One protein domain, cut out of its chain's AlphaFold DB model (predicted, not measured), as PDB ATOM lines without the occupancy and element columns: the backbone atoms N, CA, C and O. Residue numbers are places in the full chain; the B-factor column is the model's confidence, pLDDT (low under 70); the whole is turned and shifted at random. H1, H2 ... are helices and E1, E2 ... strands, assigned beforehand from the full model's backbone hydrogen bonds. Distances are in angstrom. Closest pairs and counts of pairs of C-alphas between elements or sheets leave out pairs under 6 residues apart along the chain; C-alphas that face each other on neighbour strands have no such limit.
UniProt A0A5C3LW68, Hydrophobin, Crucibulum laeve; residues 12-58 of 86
ATOM      1  N   CYS A  12      35.457  14.872 -21.736       86.06
ATOM      2  CA  CYS A  12      34.707  16.053 -21.333       86.06
ATOM      3  C   CYS A  12      35.688  17.079 -20.796       86.06
ATOM      4  O   CYS A  12      36.255  16.868 -19.729       86.06
ATOM      5  N   CYS A  13      35.890  18.177 -21.510       88.31
ATOM      6  CA  CYS A  13      36.816  19.220 -21.096       88.31
ATOM      7  C   CYS A  13      36.039  20.442 -20.610       88.31
ATOM      8  O   CYS A  13      35.043  20.838 -21.215       88.31
ATOM      9  N   ASN A  14      36.499  21.065 -19.523       89.25
ATOM     10  CA  ASN A  14      35.861  22.283 -19.023       89.25
ATOM     11  C   ASN A  14      36.018  23.440 -20.020       89.25
ATOM     12  O   ASN A  14      35.090  24.211 -20.246       89.25
ATOM     13  N   SER A  15      37.200  23.535 -20.631       86.69
ATOM     14  CA  SER A  15      37.501  24.518 -21.666       86.69
ATOM     15  C   SER A  15      38.446  23.935 -22.710       86.69
ATOM     16  O   SER A  15      39.376  23.199 -22.366       86.69
ATOM     17  N   LEU A  16      38.232  24.282 -23.976       87.75
ATOM     18  CA  LEU A  16      39.130  23.963 -25.083       87.75
ATOM     19  C   LEU A  16      39.869  25.221 -25.525       87.75
ATOM     20  O   LEU A  16      39.241  26.215 -25.870       87.75
ATOM     21  N   GLN A  17      41.196  25.158 -25.538       88.19
ATOM     22  CA  GLN A  17      42.066  26.269 -25.898       88.19
ATOM     23  C   GLN A  17      42.983  25.871 -27.045       88.19
ATOM     24  O   GLN A  17      43.447  24.742 -27.106       88.19
ATOM     25  N   SER A  18      43.294  26.780 -27.959       86.38
ATOM     26  CA  SER A  18      44.260  26.487 -29.021       86.38
ATOM     27  C   SER A  18      45.660  26.338 -28.427       86.38
ATOM     28  O   SER A  18      46.110  27.235 -27.711       86.38
ATOM     29  N   ALA A  19      46.365  25.248 -28.750       82.19
ATOM     30  CA  ALA A  19      47.759  25.039 -28.338       82.19
ATOM     31  C   ALA A  19      48.676  26.188 -28.801       82.19
ATOM     32  O   ALA A  19      49.583  26.599 -28.084       82.19
ATOM     33  N   GLU A  20      48.355  26.735 -29.974       81.31
ATOM     34  CA  GLU A  20      49.042  27.837 -30.655       81.31
ATOM     35  C   GLU A  20      48.707  29.221 -30.064       81.31
ATOM     36  O   GLU A  20      49.340  30.216 -30.410       81.31
ATOM     37  N   SER A  21      47.688  29.328 -29.198       84.88
ATOM     38  CA  SER A  21      47.362  30.606 -28.556       84.88
ATOM     39  C   SER A  21      48.329  30.889 -27.412       84.88
ATOM     40  O   SER A  21      48.786  29.965 -26.743       84.88
ATOM     41  N   ALA A  22      48.558  32.167 -27.095       80.44
ATOM     42  CA  ALA A  22      49.399  32.576 -25.966       80.44
ATOM     43  C   ALA A  22      48.983  31.899 -24.643       80.44
ATOM     44  O   ALA A  22      49.832  31.513 -23.841       80.44
ATOM     45  N   GLN A  23      47.677  31.695 -24.436       80.31
ATOM     46  CA  GLN A  23      47.147  30.985 -23.270       80.31
ATOM     47  C   GLN A  23      47.476  29.487 -23.307       80.31
ATOM     48  O   GLN A  23      47.896  28.935 -22.294       80.31
ATOM     49  N   GLY A  24      47.318  28.829 -24.461       80.06
ATOM     50  CA  GLY A  24      47.641  27.411 -24.618       80.06
ATOM     51  C   GLY A  24      49.134  27.149 -24.457       80.06
ATOM     52  O   GLY A  24      49.520  26.264 -23.697       80.06
ATOM     53  N   ALA A  25      49.971  27.992 -25.058       79.88
ATOM     54  CA  ALA A  25      51.415  27.938 -24.898       79.88
ATOM     55  C   ALA A  25      51.853  28.139 -23.437       79.88
ATOM     56  O   ALA A  25      52.752  27.442 -22.970       79.88
ATOM     57  N   GLY A  26      51.189  29.029 -22.690       78.38
ATOM     58  CA  GLY A  26      51.434  29.217 -21.257       78.38
ATOM     59  C   GLY A  26      51.068  27.991 -20.413       78.38
ATOM     60  O   GLY A  26      51.820  27.609 -19.518       78.38
ATOM     61  N   VAL A  27      49.950  27.327 -20.723       78.88
ATOM     62  CA  VAL A  27      49.540  26.085 -20.042       78.88
ATOM     63  C   VAL A  27      50.465  24.915 -20.390       78.88
ATOM     64  O   VAL A  27      50.813  24.120 -19.519       78.88
ATOM     65  N   LEU A  28      50.891  24.801 -21.646       76.94
ATOM     66  CA  LEU A  28      51.794  23.739 -22.093       76.94
ATOM     67  C   LEU A  28      53.221  23.934 -21.569       76.94
ATOM     68  O   LEU A  28      53.857  22.971 -21.143       76.94
ATOM     69  N   GLY A  29      53.703  25.177 -21.547       72.31
ATOM     70  CA  GLY A  29      55.038  25.522 -21.065       72.31
ATOM     71  C   GLY A  29      55.161  25.565 -19.540       72.31
ATOM     72  O   GLY A  29      56.262  25.394 -19.026       72.31
ATOM     73  N   GLY A  30      54.057  25.773 -18.815       74.19
ATOM     74  CA  GLY A  30      54.050  25.855 -17.353       74.19
ATOM     75  C   GLY A  30      54.017  24.476 -16.679       74.19
ATOM     76  O   GLY A  30      55.067  23.868 -16.484       74.19
ATOM     77  N   PRO A  31      52.833  23.959 -16.299       64.44
ATOM     78  CA  PRO A  31      52.697  22.695 -15.564       64.44
ATOM     79  C   PRO A  31      53.166  21.455 -16.334       64.44
ATOM     80  O   PRO A  31      53.449  20.429 -15.722       64.44
ATOM     81  N   VAL A  32      53.217  21.533 -17.665       69.31
ATOM     82  CA  VAL A  32      53.490  20.386 -18.536       69.31
ATOM     83  C   VAL A  32      54.929  20.405 -19.081       69.31
ATOM     84  O   VAL A  32      55.448  19.355 -19.454       69.31
ATOM     85  N   GLY A  33      55.608  21.559 -19.072       68.81
ATOM     86  CA  GLY A  33      56.999  21.696 -19.520       68.81
ATOM     87  C   GLY A  33      57.232  21.338 -20.996       68.81
ATOM     88  O   GLY A  33      58.360  21.033 -21.379       68.81
ATOM     89  N   ILE A  34      56.185  21.345 -21.827       70.31
ATOM     90  CA  ILE A  34      56.271  21.008 -23.251       70.31
ATOM     91  C   ILE A  34      56.369  22.283 -24.074       70.31
ATOM     92  O   ILE A  34      55.580  23.215 -23.913       70.31
ATOM     93  N   SER A  35      57.315  22.305 -25.016       63.97
ATOM     94  CA  SER A  35      57.406  23.376 -26.002       63.97
ATOM     95  C   SER A  35      56.155  23.364 -26.881       63.97
ATOM     96  O   SER A  35      55.948  22.433 -27.665       63.97
ATOM     97  N   ALA A  36      55.342  24.413 -26.768       63.38
ATOM     98  CA  ALA A  36      54.091  24.581 -27.507       63.38
ATOM     99  C   ALA A  36      54.239  24.388 -29.031       63.38
ATOM    100  O   ALA A  36      53.297  23.953 -29.678       63.38
ATOM    101  N   GLY A  37      55.440  24.600 -29.587       59.72
ATOM    102  CA  GLY A  37      55.720  24.507 -31.023       59.72
ATOM    103  C   GLY A  37      55.582  23.122 -31.673       59.72
ATOM    104  O   GLY A  37      55.685  23.036 -32.891       59.72
ATOM    105  N   CYS A  38      55.353  22.042 -30.914       60.41
ATOM    106  CA  CYS A  38      55.078  20.715 -31.491       60.41
ATOM    107  C   CYS A  38      53.625  20.252 -31.331       60.41
ATOM    108  O   CYS A  38      53.264  19.205 -31.869       60.41
ATOM    109  N   ILE A  39      52.794  20.981 -30.583       70.88
ATOM    110  CA  ILE A  39      51.409  20.578 -30.344       70.88
ATOM    111  C   ILE A  39      50.516  21.389 -31.271       70.88
ATOM    112  O   ILE A  39      50.253  22.559 -31.037       70.88
ATOM    113  N   THR A  40      50.003  20.738 -32.308       70.50
ATOM    114  CA  THR A  40      49.043  21.344 -33.232       70.50
ATOM    115  C   THR A  40      47.619  20.939 -32.860       70.50
ATOM    116  O   THR A  40      47.351  19.754 -32.646       70.50
ATOM    117  N   GLY A  41      46.692  21.899 -32.828       79.88
ATOM    118  CA  GLY A  41      45.267  21.664 -32.559       79.88
ATOM    119  C   GLY A  41      44.777  22.298 -31.256       79.88
ATOM    120  O   GLY A  41      45.405  23.212 -30.715       79.88
ATOM    121  N   LEU A  42      43.628  21.833 -30.759       85.62
ATOM    122  CA  LEU A  42      43.100  22.284 -29.474       85.62
ATOM    123  C   LEU A  42      43.708  21.446 -28.344       85.62
ATOM    124  O   LEU A  42      44.030  20.267 -28.500       85.62
ATOM    125  N   ILE A  43      43.848  22.063 -27.185       88.19
ATOM    126  CA  ILE A  43      44.114  21.425 -25.908       88.19
ATOM    127  C   ILE A  43      42.866  21.548 -25.049       88.19
ATOM    128  O   ILE A  43      42.167  22.559 -25.091       88.19
ATOM    129  N   GLY A  44      42.574  20.524 -24.270       88.00
ATOM    130  CA  GLY A  44      41.494  20.545 -23.307       88.00
ATOM    131  C   GLY A  44      42.030  20.713 -21.893       88.00
ATOM    132  O   GLY A  44      43.002  20.063 -21.504       88.00
ATOM    133  N   LEU A  45      41.389  21.596 -21.135       87.56
ATOM    134  CA  LEU A  45      41.688  21.896 -19.739       87.56
ATOM    135  C   LEU A  45      40.711  21.159 -18.827       87.56
ATOM    136  O   LEU A  45      39.495  21.231 -19.023       87.56
ATOM    137  N   SER A  46      41.252  20.501 -17.801       86.69
ATOM    138  CA  SER A  46      40.482  19.718 -16.832       86.69
ATOM    139  C   SER A  46      39.561  18.717 -17.530       86.69
ATOM    140  O   SER A  46      38.347  18.730 -17.327       86.69
ATOM    141  N   CYS A  47      40.152  17.892 -18.395       85.25
ATOM    142  CA  CYS A  47      39.412  16.879 -19.133       85.25
ATOM    143  C   CYS A  47      39.219  15.610 -18.313       85.25
ATOM    144  O   CYS A  47      40.169  15.106 -17.712       85.25
ATOM    145  N   THR A  48      38.008  15.069 -18.339       83.44
ATOM    146  CA  THR A  48      37.690  13.756 -17.783       83.44
ATOM    147  C   THR A  48      37.335  12.770 -18.897       83.44
ATOM    148  O   THR A  48      36.551  13.107 -19.791       83.44
ATOM    149  N   PRO A  49      37.889  11.543 -18.863       76.88
ATOM    150  CA  PRO A  49      37.613  10.543 -19.884       76.88
ATOM    151  C   PRO A  49      36.152  10.100 -19.812       76.88
ATOM    152  O   PRO A  49      35.671   9.693 -18.752       76.88
ATOM    153  N   ILE A  50      35.461  10.144 -20.952       76.69
ATOM    154  CA  ILE A  50      34.097   9.633 -21.104       76.69
ATOM    155  C   ILE A  50      34.184   8.294 -21.835       76.69
ATOM    156  O   ILE A  50      34.650   8.217 -22.972       76.69
ATOM    157  N   SER A  51      33.742   7.220 -21.188       66.81
ATOM    158  CA  SER A  51      33.682   5.906 -21.829       66.81
ATOM    159  C   SER A  51      32.352   5.749 -22.562       66.81
ATOM    160  O   SER A  51      31.293   5.794 -21.949       66.81
ATOM    161  N   VAL A  52      32.416   5.541 -23.879       59.16
ATOM    162  CA  VAL A  52      31.248   5.352 -24.768       59.16
ATOM    163  C   VAL A  52      30.554   3.993 -24.598       59.16
ATOM    164  O   VAL A  52      29.466   3.772 -25.121       59.16
ATOM    165  N   LEU A  53      31.178   3.068 -23.869       56.00
ATOM    166  CA  LEU A  53      30.666   1.724 -23.623       56.00
ATOM    167  C   LEU A  53      29.927   1.674 -22.287       56.00
ATOM    168  O   LEU A  53      30.492   1.310 -21.260       56.00
ATOM    169  N   GLY A  54      28.638   1.993 -22.337       46.12
ATOM    170  CA  GLY A  54      27.691   1.620 -21.296       46.12
ATOM    171  C   GLY A  54      27.018   2.806 -20.625       46.12
ATOM    172  O   GLY A  54      27.651   3.591 -19.934       46.12
ATOM    173  N   ILE A  55      25.693   2.827 -20.773       40.91
ATOM    174  CA  ILE A  55      24.705   3.441 -19.881       40.91
ATOM    175  C   ILE A  55      24.623   4.981 -19.849       40.91
ATOM    176  O   ILE A  55      25.005   5.648 -18.899       40.91
ATOM    177  N   GLY A  56      23.949   5.537 -20.859       43.91
ATOM    178  CA  GLY A  56      22.826   6.450 -20.593       43.91
ATOM    179  C   GLY A  56      23.119   7.830 -19.999       43.91
ATOM    180  O   GLY A  56      22.231   8.405 -19.376       43.91
ATOM    181  N   GLY A  57      24.308   8.395 -20.194       48.88
ATOM    182  CA  GLY A  57      24.563   9.758 -19.738       48.88
ATOM    183  C   GLY A  57      25.839  10.354 -20.297       48.88
ATOM    184  O   GLY A  57      26.865  10.356 -19.623       48.88
ATOM    185  N   ASN A  58      25.759  10.938 -21.494       56.81
ATOM    186  CA  ASN A  58      26.737  11.916 -21.974       56.81
ATOM    187  C   ASN A  58      26.592  13.219 -21.162       56.81
ATOM    188  O   ASN A  58      26.245  14.267 -21.696       56.81
TER     189      ASN A  58
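Overview. This is residues 12 to 58 of the 86 residues of the protein "Hydrophobin" of Crucibulum laeve (UniProt A0A5C3LW68). A small two-stranded antiparallel ribbon, E1 and E2, has the short helix H1 and the long loop of residues 30 to 41 at one end, and a tail leads away from it through E3. The tail makes much of the length: residues 51 to 57 stick out free, and its end folds back toward Cys 12. The 47 printed residues run E1, H1, E2, E3; the class is mixed, helices and strands, with only 19 residues in named elements. The whole is loose, with a radius of gyration of the C-alphas of 13.2 A and spans of 39 by 17 by 16 A.

Arrangement. E1, residues 15 to 18, and E2, residues 42 to 45, are antiparallel neighbours at 146 degrees. N 17 and O 43 are 2.8 A apart and N 43 and O 17 are 2.7 A apart, both within hydrogen-bond range. A tight link leads from E1 to H1, residues 22 to 29, in which every O i to N i+4 pair is within hydrogen-bond range. The closest C-alphas of E1 and H1 are those of Ser 18 and Gly 24, 5.6 A apart. Those of H1 and E2 are Gly 24 and Ile 43, 7.1 A apart. E3, residues 48 to 50, pairs with no named strand and is apart from E1, H1 and E2.

Along the chain. E1 begins at C-alpha 15, (37.501, 24.518, -21.666), and is 10.2 A long. H1 spans 10.3 A, E2 9.8 A and E3 6.4 A, ending at C-alpha 50, (34.097, 9.633, -21.104).

Size, cuts and confidence. The farthest C-alphas, of Gly 37 and Ile 55, are 39.1 A apart; those of Cys 12 and Asn 58 are 9.0 A apart. The printed part has no cut. The link from H1 to E2, 12 residues, is long; that from E2 to E3 is tight. Mean pLDDT of the printed part is 74.1, with residues 31 to 33, 35 to 38 and 51 to 58 under 70.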